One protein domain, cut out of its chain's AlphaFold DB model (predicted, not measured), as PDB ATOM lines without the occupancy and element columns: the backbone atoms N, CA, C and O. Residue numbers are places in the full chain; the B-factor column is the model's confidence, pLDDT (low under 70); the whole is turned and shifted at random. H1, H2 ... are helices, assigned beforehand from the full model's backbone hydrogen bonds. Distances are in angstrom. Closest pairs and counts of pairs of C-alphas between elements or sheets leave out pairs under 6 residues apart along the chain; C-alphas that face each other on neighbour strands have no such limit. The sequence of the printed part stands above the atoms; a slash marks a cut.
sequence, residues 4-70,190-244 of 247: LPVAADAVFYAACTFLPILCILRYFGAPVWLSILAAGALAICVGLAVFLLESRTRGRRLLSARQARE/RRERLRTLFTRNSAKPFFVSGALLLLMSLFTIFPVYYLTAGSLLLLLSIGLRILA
ATOM      1  N   LEU A   4      32.591  48.558 -47.050       58.97
ATOM      2  CA  LEU A   4      33.387  49.793 -47.016       58.97
ATOM      3  C   LEU A   4      34.406  49.868 -45.859       58.97
ATOM      4  O   LEU A   4      35.554  50.228 -46.122       58.97
ATOM      5  N   PRO A   5      34.070  49.502 -44.602       66.69
ATOM      6  CA  PRO A   5      35.036  49.628 -43.511       66.69
ATOM      7  C   PRO A   5      36.190  48.623 -43.618       66.69
ATOM      8  O   PRO A   5      37.307  48.969 -43.234       66.69
ATOM      9  N   VAL A   6      35.937  47.431 -44.177       66.44
ATOM     10  CA  VAL A   6      36.933  46.355 -44.342       66.44
ATOM     11  C   VAL A   6      37.893  46.678 -45.486       66.44
ATOM     12  O   VAL A   6      39.102  46.519 -45.344       66.44
ATOM     13  N   ALA A   7      37.380  47.208 -46.601       69.56
ATOM     14  CA  ALA A   7      38.221  47.691 -47.695       69.56
ATOM     15  C   ALA A   7      39.130  48.846 -47.235       69.56
ATOM     16  O   ALA A   7      40.323  48.855 -47.529       69.56
ATOM     17  N   ALA A   8      38.598  49.780 -46.437       72.12
ATOM     18  CA  ALA A   8      39.386  50.870 -45.867       72.12
ATOM     19  C   ALA A   8      40.440  50.391 -44.847       72.12
ATOM     20  O   ALA A   8      41.475  51.041 -44.688       72.12
ATOM     21  N   ASP A   9      40.181  49.296 -44.122       72.44
ATOM     22  CA  ASP A   9      41.153  48.629 -43.242       72.44
ATOM     23  C   ASP A   9      42.268  47.970 -44.062       72.44
ATOM     24  O   ASP A   9      43.439  48.269 -43.834       72.44
ATOM     25  N   ALA A  10      41.927  47.195 -45.091       76.00
ATOM     26  CA  ALA A  10      42.901  46.546 -45.970       76.00
ATOM     27  C   ALA A  10      43.832  47.547 -46.682       76.00
ATOM     28  O   ALA A  10      45.050  47.371 -46.659       76.00
ATOM     29  N   VAL A  11      43.284  48.630 -47.251       77.69
ATOM     30  CA  VAL A  11      44.073  49.691 -47.913       77.69
ATOM     31  C   VAL A  11      45.020  50.377 -46.930       77.69
ATOM     32  O   VAL A  11      46.156  50.695 -47.272       77.69
ATOM     33  N   PHE A  12      44.582  50.578 -45.689       78.56
ATOM     34  CA  PHE A  12      45.417  51.188 -44.665       78.56
ATOM     35  C   PHE A  12      46.586  50.290 -44.252       78.56
ATOM     36  O   PHE A  12      47.719  50.760 -44.201       78.56
ATOM     37  N   TYR A  13      46.339  49.002 -44.000       78.56
ATOM     38  CA  TYR A  13      47.415  48.062 -43.680       78.56
ATOM     39  C   TYR A  13      48.389  47.888 -44.848       78.56
ATOM     40  O   TYR A  13      49.597  47.818 -44.620       78.56
ATOM     41  N   ALA A  14      47.885  47.903 -46.087       80.25
ATOM     42  CA  ALA A  14      48.710  47.913 -47.289       80.25
ATOM     43  C   ALA A  14      49.592  49.174 -47.358       80.25
ATOM     44  O   ALA A  14      50.793  49.069 -47.581       80.25
ATOM     45  N   ALA A  15      49.051  50.365 -47.080       77.69
ATOM     46  CA  ALA A  15      49.834  51.604 -47.062       77.69
ATOM     47  C   ALA A  15      50.896  51.623 -45.944       77.69
ATOM     48  O   ALA A  15      52.039  52.021 -46.181       77.69
ATOM     49  N   CYS A  16      50.548  51.145 -44.744       77.69
ATOM     50  CA  CYS A  16      51.476  51.051 -43.614       77.69
ATOM     51  C   CYS A  16      52.613  50.047 -43.840       77.69
ATOM     52  O   CYS A  16      53.662  50.191 -43.225       77.69
ATOM     53  N   THR A  17      52.416  49.027 -44.679       79.19
ATOM     54  CA  THR A  17      53.477  48.073 -45.044       79.19
ATOM     55  C   THR A  17      54.276  48.544 -46.253       79.19
ATOM     56  O   THR A  17      55.496  48.405 -46.264       79.19
ATOM     57  N   PHE A  18      53.626  49.178 -47.228       82.94
ATOM     58  CA  PHE A  18      54.266  49.701 -48.433       82.94
ATOM     59  C   PHE A  18      55.360  50.736 -48.131       82.94
ATOM     60  O   PHE A  18      56.489  50.593 -48.597       82.94
ATOM     61  N   LEU A  19      55.042  51.764 -47.334       80.50
ATOM     62  CA  LEU A  19      55.948  52.885 -47.062       80.50
ATOM     63  C   LEU A  19      57.277  52.473 -46.393       80.50
ATOM     64  O   LEU A  19      58.327  52.830 -46.927       80.50
ATOM     65  N   PRO A  20      57.298  51.715 -45.278       78.62
ATOM     66  CA  PRO A  20      58.556  51.330 -44.643       78.62
ATOM     67  C   PRO A  20      59.371  50.367 -45.512       78.62
ATOM     68  O   PRO A  20      60.585  50.522 -45.590       78.62
ATOM     69  N   ILE A  21      58.735  49.420 -46.214       82.50
ATOM     70  CA  ILE A  21      59.441  48.476 -47.100       82.50
ATOM     71  C   ILE A  21      60.116  49.225 -48.255       82.50
ATOM     72  O   ILE A  21      61.273  48.949 -48.573       82.50
ATOM     73  N   LEU A  22      59.433  50.212 -48.842       81.62
ATOM     74  CA  LEU A  22      59.991  51.059 -49.896       81.62
ATOM     75  C   LEU A  22      61.190  51.876 -49.395       81.62
ATOM     76  O   LEU A  22      62.217  51.938 -50.073       81.62
ATOM     77  N   CYS A  23      61.089  52.473 -48.203       78.69
ATOM     78  CA  CYS A  23      62.188  53.233 -47.610       78.69
ATOM     79  C   CYS A  23      63.390  52.338 -47.256       78.69
ATOM     80  O   CYS A  23      64.528  52.733 -47.501       78.69
ATOM     81  N   ILE A  24      63.154  51.123 -46.748       81.69
ATOM     82  CA  ILE A  24      64.210  50.147 -46.439       81.69
ATOM     83  C   ILE A  24      64.932  49.705 -47.717       81.69
ATOM     84  O   ILE A  24      66.157  49.768 -47.774       81.69
ATOM     85  N   LEU A  25      64.212  49.304 -48.772       82.19
ATOM     86  CA  LEU A  25      64.851  48.866 -50.022       82.19
ATOM     87  C   LEU A  25      65.663  49.985 -50.683       82.19
ATOM     88  O   LEU A  25      66.740  49.737 -51.223       82.19
ATOM     89  N   ARG A  26      65.180  51.227 -50.600       80.38
ATOM     90  CA  ARG A  26      65.926  52.381 -51.103       80.38
ATOM     91  C   ARG A  26      67.157  52.702 -50.257       80.38
ATOM     92  O   ARG A  26      68.165  53.108 -50.824       80.38
ATOM     93  N   TYR A  27      67.108  52.483 -48.943       80.50
ATOM     94  CA  TYR A  27      68.284  52.602 -48.077       80.50
ATOM     95  C   TYR A  27      69.397  51.620 -48.483       80.50
ATOM     96  O   TYR A  27      70.565  51.993 -48.496       80.50
ATOM     97  N   PHE A  28      69.041  50.405 -48.913       82.44
ATOM     98  CA  PHE A  28      69.990  49.416 -49.443       82.44
ATOM     99  C   PHE A  28      70.452  49.682 -50.890       82.44
ATOM    100  O   PHE A  28      71.158  48.859 -51.467       82.44
ATOM    101  N   GLY A  29      70.076  50.816 -51.492       78.88
ATOM    102  CA  GLY A  29      70.523  51.202 -52.834       78.88
ATOM    103  C   GLY A  29      69.841  50.446 -53.979       78.88
ATOM    104  O   GLY A  29      70.327  50.484 -55.109       78.88
ATOM    105  N   ALA A  30      68.719  49.767 -53.723       81.69
ATOM    106  CA  ALA A  30      67.984  49.064 -54.768       81.69
ATOM    107  C   ALA A  30      67.385  50.047 -55.799       81.69
ATOM    108  O   ALA A  30      66.939  51.145 -55.438       81.69
ATOM    109  N   PRO A  31      67.323  49.661 -57.086       85.44
ATOM    110  CA  PRO A  31      66.776  50.524 -58.119       85.44
ATOM    111  C   PRO A  31      65.267  50.738 -57.914       85.44
ATOM    112  O   PRO A  31      64.527  49.820 -57.560       85.44
ATOM    113  N   VAL A  32      64.807  51.969 -58.163       79.50
ATOM    114  CA  VAL A  32      63.473  52.471 -57.765       79.50
ATOM    115  C   VAL A  32      62.325  51.568 -58.226       79.50
ATOM    116  O   VAL A  32      61.411  51.286 -57.455       79.50
ATOM    117  N   TRP A  33      62.387  51.085 -59.464       82.56
ATOM    118  CA  TRP A  33      61.362  50.223 -60.053       82.56
ATOM    119  C   TRP A  33      61.211  48.890 -59.308       82.56
ATOM    120  O   TRP A  33      60.091  48.462 -59.040       82.56
ATOM    121  N   LEU A  34      62.325  48.278 -58.905       84.44
ATOM    122  CA  LEU A  34      62.368  46.986 -58.219       84.44
ATOM    123  C   LEU A  34      61.862  47.121 -56.776       84.44
ATOM    124  O   LEU A  34      61.105  46.278 -56.295       84.44
ATOM    125  N   SER A  35      62.178  48.247 -56.132       84.25
ATOM    126  CA  SER A  35      61.662  48.612 -54.810       84.25
ATOM    127  C   SER A  35      60.150  48.814 -54.801       84.25
ATOM    128  O   SER A  35      59.472  48.323 -53.902       84.25
ATOM    129  N   ILE A  36      59.604  49.491 -55.815       84.38
ATOM    130  CA  ILE A  36      58.155  49.694 -55.954       84.38
ATOM    131  C   ILE A  36      57.443  48.360 -56.196       84.38
ATOM    132  O   ILE A  36      56.414  48.102 -55.573       84.38
ATOM    133  N   LEU A  37      57.995  47.500 -57.057       87.44
ATOM    134  CA  LEU A  37      57.412  46.195 -57.382       87.44
ATOM    135  C   LEU A  37      57.375  45.273 -56.155       87.44
ATOM    136  O   LEU A  37      56.327  44.714 -55.832       87.44
ATOM    137  N   ALA A  38      58.495  45.170 -55.433       84.00
ATOM    138  CA  ALA A  38      58.599  44.347 -54.232       84.00
ATOM    139  C   ALA A  38      57.702  44.867 -53.096       84.00
ATOM    140  O   ALA A  38      56.953  44.092 -52.498       84.00
ATOM    141  N   ALA A  39      57.726  46.178 -52.828       85.56
ATOM    142  CA  ALA A  39      56.881  46.789 -51.804       85.56
ATOM    143  C   ALA A  39      55.389  46.673 -52.151       85.56
ATOM    144  O   ALA A  39      54.576  46.380 -51.276       85.56
ATOM    145  N   GLY A  40      55.028  46.856 -53.425       83.25
ATOM    146  CA  GLY A  40      53.658  46.710 -53.911       83.25
ATOM    147  C   GLY A  40      53.136  45.282 -53.759       83.25
ATOM    148  O   GLY A  40      52.050  45.086 -53.216       83.25
ATOM    149  N   ALA A  41      53.926  44.281 -54.155       86.19
ATOM    150  CA  ALA A  41      53.558  42.874 -54.009       86.19
ATOM    151  C   ALA A  41      53.333  42.490 -52.535       86.19
ATOM    152  O   ALA A  41      52.308  41.896 -52.197       86.19
ATOM    153  N   LEU A  42      54.242  42.891 -51.640       84.75
ATOM    154  CA  LEU A  42      54.110  42.663 -50.196       84.75
ATOM    155  C   LEU A  42      52.883  43.365 -49.602       84.75
ATOM    156  O   LEU A  42      52.132  42.744 -48.851       84.75
ATOM    157  N   ALA A  43      52.641  44.625 -49.968       85.38
ATOM    158  CA  ALA A  43      51.492  45.389 -49.491       85.38
ATOM    159  C   ALA A  43      50.155  44.758 -49.915       85.38
ATOM    160  O   ALA A  43      49.228  44.675 -49.107       85.38
ATOM    161  N   ILE A  44      50.064  44.263 -51.155       83.50
ATOM    162  CA  ILE A  44      48.879  43.553 -51.655       83.50
ATOM    163  C   ILE A  44      48.685  42.245 -50.885       83.50
ATOM    164  O   ILE A  44      47.589  42.005 -50.383       83.50
ATOM    165  N   CYS A  45      49.735  41.432 -50.727       86.06
ATOM    166  CA  CYS A  45      49.662  40.176 -49.975       86.06
ATOM    167  C   CYS A  45      49.172  40.391 -48.536       86.06
ATOM    168  O   CYS A  45      48.276  39.682 -48.074       86.06
ATOM    169  N   VAL A  46      49.709  41.396 -47.838       83.75
ATOM    170  CA  VAL A  46      49.297  41.726 -46.466       83.75
ATOM    171  C   VAL A  46      47.861  42.253 -46.427       83.75
ATOM    172  O   VAL A  46      47.066  41.790 -45.610       83.75
ATOM    173  N   GLY A  47      47.495  43.176 -47.322       79.94
ATOM    174  CA  GLY A  47      46.134  43.713 -47.395       79.94
ATOM    175  C   GLY A  47      45.088  42.621 -47.641       79.94
ATOM    176  O   GLY A  47      44.046  42.594 -46.984       79.94
ATOM    177  N   LEU A  48      45.393  41.673 -48.531       81.38
ATOM    178  CA  LEU A  48      44.515  40.557 -48.881       81.38
ATOM    179  C   LEU A  48      44.410  39.540 -47.733       81.38
ATOM    180  O   LEU A  48      43.309  39.099 -47.401       81.38
ATOM    181  N   ALA A  49      45.522  39.238 -47.055       81.56
ATOM    182  CA  ALA A  49      45.524  38.387 -45.866       81.56
ATOM    183  C   ALA A  49      44.661  38.975 -44.736       81.56
ATOM    184  O   ALA A  49      43.831  38.268 -44.159       81.56
ATOM    185  N   VAL A  50      44.796  40.275 -44.451       80.69
ATOM    186  CA  VAL A  50      43.983  40.950 -43.429       80.69
ATOM    187  C   VAL A  50      42.506  40.965 -43.822       80.69
ATOM    188  O   VAL A  50      41.655  40.630 -42.997       80.69
ATOM    189  N   PHE A  51      42.187  41.266 -45.082       79.00
ATOM    190  CA  PHE A  51      40.809  41.257 -45.581       79.00
ATOM    191  C   PHE A  51      40.133  39.888 -45.405       79.00
ATOM    192  O   PHE A  51      38.993  39.800 -44.938       79.00
ATOM    193  N   LEU A  52      40.834  38.796 -45.728       80.62
ATOM    194  CA  LEU A  52      40.314  37.435 -45.571       80.62
ATOM    195  C   LEU A  52      40.151  37.037 -44.098       80.62
ATOM    196  O   LEU A  52      39.140  36.436 -43.723       80.62
ATOM    197  N   LEU A  53      41.113  37.389 -43.244       78.12
ATOM    198  CA  LEU A  53      41.044  37.097 -41.812       78.12
ATOM    199  C   LEU A  53      39.904  37.865 -41.136       78.12
ATOM    200  O   LEU A  53      39.125  37.279 -40.377       78.12
ATOM    201  N   GLU A  54      39.756  39.156 -41.428       72.25
ATOM    202  CA  GLU A  54      38.695  39.982 -40.855       72.25
ATOM    203  C   GLU A  54      37.313  39.594 -41.370       72.25
ATOM    204  O   GLU A  54      36.389  39.458 -40.569       72.25
ATOM    205  N   SER A  55      37.151  39.363 -42.674       69.56
ATOM    206  CA  SER A  55      35.855  38.959 -43.237       69.56
ATOM    207  C   SER A  55      35.362  37.636 -42.641       69.56
ATOM    208  O   SER A  55      34.190  37.516 -42.272       69.56
ATOM    209  N   ARG A  56      36.263  36.664 -42.444       69.12
ATOM    210  CA  ARG A  56      35.924  35.353 -41.874       69.12
ATOM    211  C   ARG A  56      35.638  35.411 -40.373       69.12
ATOM    212  O   ARG A  56      34.732  34.730 -39.887       69.12
ATOM    213  N   THR A  57      36.393  36.212 -39.623       66.75
ATOM    214  CA  THR A  57      36.253  36.300 -38.160       66.75
ATOM    215  C   THR A  57      35.119  37.227 -37.729       66.75
ATOM    216  O   THR A  57      34.372  36.870 -36.814       66.75
ATOM    217  N   ARG A  58      34.930  38.379 -38.390       62.19
ATOM    218  CA  ARG A  58      33.857  39.331 -38.062       62.19
ATOM    219  C   ARG A  58      32.482  38.729 -38.319       62.19
ATOM    220  O   ARG A  58      31.629  38.852 -37.451       62.19
ATOM    221  N   GLY A  59      32.275  38.012 -39.428       60.25
ATOM    222  CA  GLY A  59      30.982  37.379 -39.723       60.25
ATOM    223  C   GLY A  59      30.523  36.422 -38.616       60.25
ATOM    224  O   GLY A  59      29.410  36.540 -38.109       60.25
ATOM    225  N   ARG A  60      31.415  35.533 -38.164       59.81
ATOM    226  CA  ARG A  60      31.118  34.564 -37.094       59.81
ATOM    227  C   ARG A  60      30.929  35.232 -35.731       59.81
ATOM    228  O   ARG A  60      29.996  34.896 -35.008       59.81
ATOM    229  N   ARG A  61      31.792  36.196 -35.386       61.31
ATOM    230  CA  ARG A  61      31.722  36.911 -34.101       61.31
ATOM    231  C   ARG A  61      30.495  37.813 -34.004       61.31
ATOM    232  O   ARG A  61      29.892  37.868 -32.944       61.31
ATOM    233  N   LEU A  62      30.114  38.488 -35.089       62.00
ATOM    234  CA  LEU A  62      28.936  39.356 -35.121       62.00
ATOM    235  C   LEU A  62      27.646  38.554 -34.973       62.00
ATOM    236  O   LEU A  62      26.788  38.955 -34.195       62.00
ATOM    237  N   LEU A  63      27.522  37.420 -35.672       58.75
ATOM    238  CA  LEU A  63      26.356  36.544 -35.541       58.75
ATOM    239  C   LEU A  63      26.242  35.988 -34.119       58.75
ATOM    240  O   LEU A  63      25.198  36.139 -33.493       58.75
ATOM    241  N   SER A  64      27.337  35.452 -33.575       71.38
ATOM    242  CA  SER A  64      27.361  34.908 -32.214       71.38
ATOM    243  C   SER A  64      27.098  35.978 -31.144       71.38
ATOM    244  O   SER A  64      26.305  35.753 -30.234       71.38
ATOM    245  N   ALA A  65      27.701  37.166 -31.262       70.00
ATOM    246  CA  ALA A  65      27.491  38.254 -30.308       70.00
ATOM    247  C   ALA A  65      26.078  38.846 -30.398       70.00
ATOM    248  O   ALA A  65      25.515  39.237 -29.378       70.00
ATOM    249  N   ARG A  66      25.494  38.914 -31.601       69.75
ATOM    250  CA  ARG A  66      24.113  39.363 -31.792       69.75
ATOM    251  C   ARG A  66      23.124  38.371 -31.186       69.75
ATOM    252  O   ARG A  66      22.270  38.798 -30.422       69.75
ATOM    253  N   GLN A  67      23.297  37.077 -31.454       73.31
ATOM    254  CA  GLN A  67      22.483  36.014 -30.859       73.31
ATOM    255  C   GLN A  67      22.588  36.009 -29.331       73.31
ATOM    256  O   GLN A  67      21.573  35.916 -28.652       73.31
ATOM    257  N   ALA A  68      23.792  36.190 -28.779       74.19
ATOM    258  CA  ALA A  68      23.978  36.303 -27.333       74.19
ATOM    259  C   ALA A  68      23.224  37.510 -26.749       74.19
ATOM    260  O   ALA A  68      22.518  37.368 -25.758       74.19
ATOM    261  N   ARG A  69      23.310  38.682 -27.395       75.31
ATOM    262  CA  ARG A  69      22.584  39.890 -26.964       75.31
ATOM    263  C   ARG A  69      21.068  39.733 -27.051       75.31
ATOM    264  O   ARG A  69      20.376  40.175 -26.143       75.31
ATOM    265  N   GLU A  70      20.560  39.136 -28.126       75.56
ATOM    266  CA  GLU A  70      19.126  38.870 -28.303       75.56
ATOM    267  C   GLU A  70      18.618  37.861 -27.264       75.56
ATOM    268  O   GLU A  70      17.570  38.085 -26.664       75.56
ATOM    269  N   ARG A 190      33.780  48.634 -18.346       52.75
ATOM    270  CA  ARG A 190      35.002  49.470 -18.236       52.75
ATOM    271  C   ARG A 190      35.921  49.333 -19.459       52.75
ATOM    272  O   ARG A 190      36.519  50.314 -19.888       52.75
ATOM    273  N   ARG A 191      35.983  48.138 -20.060       57.00
ATOM    274  CA  ARG A 191      36.708  47.898 -21.320       57.00
ATOM    275  C   ARG A 191      36.038  48.564 -22.518       57.00
ATOM    276  O   ARG A 191      36.730  49.047 -23.402       57.00
ATOM    277  N   GLU A 192      34.712  48.617 -22.541       60.06
ATOM    278  CA  GLU A 192      33.953  49.322 -23.578       60.06
ATOM    279  C   GLU A 192      34.097  50.838 -23.427       60.06
ATOM    280  O   GLU A 192      34.252  51.522 -24.428       60.06
ATOM    281  N   ARG A 193      34.202  51.357 -22.198       57.34
ATOM    282  CA  ARG A 193      34.527  52.771 -21.938       57.34
ATOM    283  C   ARG A 193      35.942  53.146 -22.383       57.34
ATOM    284  O   ARG A 193      36.144  54.181 -23.010       57.34
ATOM    285  N   LEU A 194      36.928  52.294 -22.109       56.69
ATOM    286  CA  LEU A 194      38.285  52.476 -22.642       56.69
ATOM    287  C   LEU A 194      38.283  52.433 -24.176       56.69
ATOM    288  O   LEU A 194      38.914  53.263 -24.818       56.69
ATOM    289  N   ARG A 195      37.505  51.528 -24.773       57.00
ATOM    290  CA  ARG A 195      37.312  51.460 -26.226       57.00
ATOM    291  C   ARG A 195      36.621  52.694 -26.810       57.00
ATOM    292  O   ARG A 195      36.978  53.085 -27.910       57.00
ATOM    293  N   THR A 196      35.701  53.341 -26.089       57.91
ATOM    294  CA  THR A 196      35.099  54.608 -26.543       57.91
ATOM    295  C   THR A 196      36.086  55.779 -26.519       57.91
ATOM    296  O   THR A 196      35.967  56.686 -27.337       57.91
ATOM    297  N   LEU A 197      37.091  55.745 -25.634       54.75
ATOM    298  CA  LEU A 197      38.168  56.744 -25.609       54.75
ATOM    299  C   LEU A 197      39.175  56.534 -26.755       54.75
ATOM    300  O   LEU A 197      39.743  57.495 -27.266       54.75
ATOM    301  N   PHE A 198      39.365  55.289 -27.201       54.34
ATOM    302  CA  PHE A 198      40.184  54.943 -28.365       54.34
ATOM    303  C   PHE A 198      39.339  54.899 -29.645       54.34
ATOM    304  O   PHE A 198      39.040  53.844 -30.200       54.34
ATOM    305  N   THR A 199      38.943  56.075 -30.128       58.88
ATOM    306  CA  THR A 199      38.180  56.217 -31.374       58.88
ATOM    307  C   THR A 199      39.090  56.024 -32.590       58.88
ATOM    308  O   THR A 199      40.189  56.569 -32.628       58.88
ATOM    309  N   ARG A 200      38.626  55.351 -33.656       58.53
ATOM    310  CA  ARG A 200      39.379  55.163 -34.926       58.53
ATOM    311  C   ARG A 200      39.898  56.478 -35.535       58.53
ATOM    312  O   ARG A 200      40.851  56.476 -36.311       58.53
ATOM    313  N   ASN A 201      39.290  57.608 -35.171       64.12
ATOM    314  CA  ASN A 201      39.717  58.938 -35.593       64.12
ATOM    315  C   ASN A 201      41.084  59.350 -35.017       64.12
ATOM    316  O   ASN A 201      41.811  60.082 -35.684       64.12
ATOM    317  N   SER A 202      41.474  58.840 -33.840       66.56
ATOM    318  CA  SER A 202      42.779  59.133 -33.237       66.56
ATOM    319  C   SER A 202      43.939  58.467 -33.981       66.56
ATOM    320  O   SER A 202      45.050  58.972 -33.917       66.56
ATOM    321  N   ALA A 203      43.699  57.405 -34.763       70.69
ATOM    322  CA  ALA A 203      44.734  56.741 -35.561       70.69
ATOM    323  C   ALA A 203      45.191  57.570 -36.783       70.69
ATOM    324  O   ALA A 203      46.331  57.433 -37.231       70.69
ATOM    325  N   LYS A 204      44.324  58.448 -37.311       76.38
ATOM    326  CA  LYS A 204      44.596  59.277 -38.500       76.38
ATOM    327  C   LYS A 204      45.804  60.210 -38.337       76.38
ATOM    328  O   LYS A 204      46.675  60.145 -39.201       76.38
ATOM    329  N   PRO A 205      45.911  61.044 -37.281       79.38
ATOM    330  CA  PRO A 205      47.058  61.934 -37.125       79.38
ATOM    331  C   PRO A 205      48.379  61.164 -37.018       79.38
ATOM    332  O   PRO A 205      49.341  61.578 -37.652       79.38
ATOM    333  N   PHE A 206      48.416  60.020 -36.318       79.62
ATOM    334  CA  PHE A 206      49.620  59.175 -36.229       79.62
ATOM    335  C   PHE A 206      50.020  58.555 -37.570       79.62
ATOM    336  O   PHE A 206      51.206  58.423 -37.861       79.62
ATOM    337  N   PHE A 207      49.044  58.185 -38.402       82.75
ATOM    338  CA  PHE A 207      49.327  57.689 -39.745       82.75
ATOM    339  C   PHE A 207      49.877  58.793 -40.648       82.75
ATOM    340  O   PHE A 207      50.879  58.583 -41.319       82.75
ATOM    341  N   VAL A 208      49.242  59.970 -40.650       83.62
ATOM    342  CA  VAL A 208      49.667  61.098 -41.489       83.62
ATOM    343  C   VAL A 208      51.066  61.563 -41.093       83.62
ATOM    344  O   VAL A 208      51.905  61.756 -41.968       83.62
ATOM    345  N   SER A 209      51.353  61.681 -39.795       84.12
ATOM    346  CA  SER A 209      52.686  62.061 -39.328       84.12
ATOM    347  C   SER A 209      53.732  60.983 -39.619       84.12
ATOM    348  O   SER A 209      54.802  61.318 -40.120       84.12
ATOM    349  N   GLY A 210      53.427  59.699 -39.397       82.81
ATOM    350  CA  GLY A 210      54.322  58.587 -39.738       82.81
ATOM    351  C   GLY A 210      54.624  58.491 -41.238       82.81
ATOM    352  O   GLY A 210      55.781  58.352 -41.633       82.81
ATOM    353  N   ALA A 211      53.603  58.639 -42.084       83.00
ATOM    354  CA  ALA A 211      53.748  58.645 -43.537       83.00
ATOM    355  C   ALA A 211      54.554  59.854 -44.030       83.00
ATOM    356  O   ALA A 211      55.419  59.703 -44.890       83.00
ATOM    357  N   LEU A 212      54.317  61.041 -43.463       85.19
ATOM    358  CA  LEU A 212      55.059  62.251 -43.811       85.19
ATOM    359  C   LEU A 212      56.532  62.154 -43.384       85.19
ATOM    360  O   LEU A 212      57.409  62.538 -44.151       85.19
ATOM    361  N   LEU A 213      56.816  61.585 -42.207       85.19
ATOM    362  CA  LEU A 213      58.181  61.303 -41.741       85.19
ATOM    363  C   LEU A 213      58.912  60.342 -42.687       85.19
ATOM    364  O   LEU A 213      60.061  60.594 -43.043       85.19
ATOM    365  N   LEU A 214      58.247  59.277 -43.145       83.31
ATOM    366  CA  LEU A 214      58.818  58.337 -44.117       83.31
ATOM    367  C   LEU A 214      59.033  58.979 -45.491       83.31
ATOM    368  O   LEU A 214      60.056  58.741 -46.130       83.31
ATOM    369  N   LEU A 215      58.117  59.846 -45.924       83.75
ATOM    370  CA  LEU A 215      58.285  60.608 -47.155       83.75
ATOM    371  C   LEU A 215      59.480  61.567 -47.052       83.75
ATOM    372  O   LEU A 215      60.275  61.651 -47.980       83.75
ATOM    373  N   MET A 216      59.653  62.239 -45.912       81.44
ATOM    374  CA  MET A 216      60.809  63.104 -45.648       81.44
ATOM    375  C   MET A 216      62.122  62.317 -45.530       81.44
ATOM    376  O   MET A 216      63.165  62.797 -45.975       81.44
ATOM    377  N   SER A 217      62.085  61.083 -45.012       82.94
ATOM    378  CA  SER A 217      63.237  60.163 -44.991       82.94
ATOM    379  C   SER A 217      63.819  59.939 -46.396       82.94
ATOM    380  O   SER A 217      65.022  59.767 -46.556       82.94
ATOM    381  N   LEU A 218      62.987  60.022 -47.440       75.44
ATOM    382  CA  LEU A 218      63.398  59.826 -48.831       75.44
ATOM    383  C   LEU A 218      64.338  60.919 -49.377       75.44
ATOM    384  O   LEU A 218      65.111  60.648 -50.302       75.44
ATOM    385  N   PHE A 219      64.230  62.135 -48.835       79.00
ATOM    386  CA  PHE A 219      64.904  63.348 -49.319       79.00
ATOM    387  C   PHE A 219      66.002  63.854 -48.374       79.00
ATOM    388  O   PHE A 219      66.688  64.822 -48.694       79.00
ATOM    389  N   THR A 220      66.171  63.235 -47.204       79.31
ATOM    390  CA  THR A 220      67.079  63.709 -46.153       79.31
ATOM    391  C   THR A 220      68.437  63.012 -46.197       79.31
ATOM    392  O   THR A 220      68.548  61.840 -46.539       79.31
ATOM    393  N   ILE A 221      69.485  63.748 -45.808       71.69
ATOM    394  CA  ILE A 221      70.881  63.274 -45.809       71.69
ATOM    395  C   ILE A 221      71.118  62.203 -44.721       71.69
ATOM    396  O   ILE A 221      71.919  61.294 -44.915       71.69
ATOM    397  N   PHE A 222      70.379  62.265 -43.603       74.06
ATOM    398  CA  PHE A 222      70.447  61.305 -42.490       74.06
ATOM    399  C   PHE A 222      69.099  60.578 -42.294       74.06
ATOM    400  O   PHE A 222      68.343  60.895 -41.371       74.06
ATOM    401  N   PRO A 223      68.765  59.591 -43.148       76.88
ATOM    402  CA  PRO A 223      67.420  59.013 -43.237       76.88
ATOM    403  C   PRO A 223      67.030  58.130 -42.044       76.88
ATOM    404  O   PRO A 223      65.840  57.884 -41.834       76.88
ATOM    405  N   VAL A 224      68.002  57.666 -41.248       78.69
ATOM    406  CA  VAL A 224      67.805  56.651 -40.195       78.69
ATOM    407  C   VAL A 224      66.838  57.120 -39.103       78.69
ATOM    408  O   VAL A 224      65.952  56.361 -38.719       78.69
ATOM    409  N   TYR A 225      66.947  58.370 -38.639       82.50
ATOM    410  CA  TYR A 225      66.060  58.918 -37.599       82.50
ATOM    411  C   TYR A 225      64.606  59.026 -38.072       82.50
ATOM    412  O   TYR A 225      63.672  58.707 -37.338       82.50
ATOM    413  N   TYR A 226      64.414  59.439 -39.323       81.69
ATOM    414  CA  TYR A 226      63.092  59.565 -39.930       81.69
ATOM    415  C   TYR A 226      62.470  58.197 -40.230       81.69
ATOM    416  O   TYR A 226      61.262  58.022 -40.064       81.69
ATOM    417  N   LEU A 227      63.293  57.211 -40.604       81.12
ATOM    418  CA  LEU A 227      62.864  55.838 -40.865       81.12
ATOM    419  C   LEU A 227      62.361  55.150 -39.590       81.12
ATOM    420  O   LEU A 227      61.287  54.544 -39.599       81.12
ATOM    421  N   THR A 228      63.112  55.253 -38.490       80.50
ATOM    422  CA  THR A 228      62.746  54.621 -37.215       80.50
ATOM    423  C   THR A 228      61.549  55.311 -36.568       80.50
ATOM    424  O   THR A 228      60.598  54.629 -36.184       80.50
ATOM    425  N   ALA A 229      61.534  56.648 -36.521       82.81
ATOM    426  CA  ALA A 229      60.403  57.409 -35.997       82.81
ATOM    427  C   ALA A 229      59.131  57.175 -36.828       82.81
ATOM    428  O   ALA A 229      58.087  56.834 -36.275       82.81
ATOM    429  N   GLY A 230      59.210  57.269 -38.159       81.81
ATOM    430  CA  GLY A 230      58.067  57.036 -39.040       81.81
ATOM    431  C   GLY A 230      57.493  55.620 -38.917       81.81
ATOM    432  O   GLY A 230      56.278  55.453 -38.798       81.81
ATOM    433  N   SER A 231      58.356  54.602 -38.840       82.19
ATOM    434  CA  SER A 231      57.935  53.207 -38.633       82.19
ATOM    435  C   SER A 231      57.271  52.991 -37.269       82.19
ATOM    436  O   SER A 231      56.263  52.289 -37.181       82.19
ATOM    437  N   LEU A 232      57.782  53.630 -36.210       84.50
ATOM    438  CA  LEU A 232      57.193  53.562 -34.872       84.50
ATOM    439  C   LEU A 232      55.789  54.184 -34.840       84.50
ATOM    440  O   LEU A 232      54.869  53.600 -34.265       84.50
ATOM    441  N   LEU A 233      55.597  55.334 -35.494       83.88
ATOM    442  CA  LEU A 233      54.285  55.976 -35.589       83.88
ATOM    443  C   LEU A 233      53.284  55.149 -36.414       83.88
ATOM    444  O   LEU A 233      52.112  55.068 -36.037       83.88
ATOM    445  N   LEU A 234      53.726  54.481 -37.486       83.00
ATOM    446  CA  LEU A 234      52.874  53.556 -38.244       83.00
ATOM    447  C   LEU A 234      52.472  52.327 -37.417       83.00
ATOM    448  O   LEU A 234      51.301  51.944 -37.434       83.00
ATOM    449  N   LEU A 235      53.403  51.745 -36.653       81.44
ATOM    450  CA  LEU A 235      53.107  50.645 -35.725       81.44
ATOM    451  C   LEU A 235      52.099  51.066 -34.654       81.44
ATOM    452  O   LEU A 235      51.150  50.330 -34.377       81.44
ATOM    453  N   LEU A 236      52.254  52.268 -34.095       80.25
ATOM    454  CA  LEU A 236      51.304  52.816 -33.134       80.25
ATOM    455  C   LEU A 236      49.924  53.016 -33.772       80.25
ATOM    456  O   LEU A 236      48.912  52.649 -33.181       80.25
ATOM    457  N   SER A 237      49.870  53.528 -35.003       81.50
ATOM    458  CA  SER A 237      48.613  53.718 -35.729       81.50
ATOM    459  C   SER A 237      47.900  52.389 -36.034       81.50
ATOM    460  O   SER A 237      46.682  52.285 -35.864       81.50
ATOM    461  N   ILE A 238      48.652  51.338 -36.387       78.62
ATOM    462  CA  ILE A 238      48.143  49.963 -36.508       78.62
ATOM    463  C   ILE A 238      47.583  49.472 -35.166       78.62
ATOM    464  O   ILE A 238      46.449  48.995 -35.115       78.62
ATOM    465  N   GLY A 239      48.340  49.629 -34.076       73.81
ATOM    466  CA  GLY A 239      47.920  49.204 -32.740       73.81
ATOM    467  C   GLY A 239      46.624  49.879 -32.287       73.81
ATOM    468  O   GLY A 239      45.701  49.209 -31.820       73.81
ATOM    469  N   LEU A 240      46.509  51.191 -32.507       77.19
ATOM    470  CA  LEU A 240      45.299  51.961 -32.210       77.19
ATOM    471  C   LEU A 240      44.097  51.473 -33.023       77.19
ATOM    472  O   LEU A 240      42.986  51.410 -32.502       77.19
ATOM    473  N   ARG A 241      44.306  51.094 -34.285       73.00
ATOM    474  CA  ARG A 241      43.233  50.659 -35.184       73.00
ATOM    475  C   ARG A 241      42.744  49.238 -34.909       73.00
ATOM    476  O   ARG A 241      41.554  48.989 -35.057       73.00
ATOM    477  N   ILE A 242      43.625  48.336 -34.471       70.75
ATOM    478  CA  ILE A 242      43.253  46.981 -34.027       70.75
ATOM    479  C   ILE A 242      42.481  47.035 -32.702       70.75
ATOM    480  O   ILE A 242      41.568  46.239 -32.475       70.75
ATOM    481  N   LEU A 243      42.853  47.959 -31.811       67.38
ATOM    482  CA  LEU A 243      42.231  48.093 -30.495       67.38
ATOM    483  C   LEU A 243      40.904  48.866 -30.534       67.38
ATOM    484  O   LEU A 243      40.031  48.627 -29.691       67.38
ATOM    485  N   ALA A 244      40.745  49.768 -31.506       64.25
ATOM    486  CA  ALA A 244      39.517  50.521 -31.711       64.25
ATOM    487  C   ALA A 244      38.359  49.576 -32.097       64.25
ATOM    488  O   ALA A 244      38.501  48.753 -33.005       64.25
TER     489      ALA A 244
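This is residues 4 to 70 and 190 to 244 of the 247 residues of an uncharacterized protein of Firmicutes bacterium (UniProt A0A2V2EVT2). What shape? Two helical hairpins, H1 with H2 and H4 with H5, pack together through H1; residues 59 to 70 of H2 stick out. What parts? 122 residues are printed, with five named helices, H1 to H5 in order: all helix. It is loose: radius of gyration of the C-alphas 17.1 A, spans 59, 28 and 18 A.

What begins? H1, residues 4 to 27, begins at C-alpha (33.387, 49.793, -47.016); H2, residues 32 to 70, is 55.0 A long. What follows? H3 is residues 190 to 197, H4 200 to 217, and H5 223 to 243, ending at C-alpha (42.231, 48.093, -30.495).

What touches H1? H2 touches it, the C-alphas of Ala 14 and Ala 43 closest at 4.4 A; H1, H4 and H5 form a bundle, side by side. How helical? H3 and H5 have every O i to N i+4 pair within hydrogen-bond range, H4 11 of 14.

Any cut? Residues 71 to 189 are not printed; C-alphas 70 and 190 are 21.6 A apart. How confident? Residues 190 to 202 are under pLDDT 70.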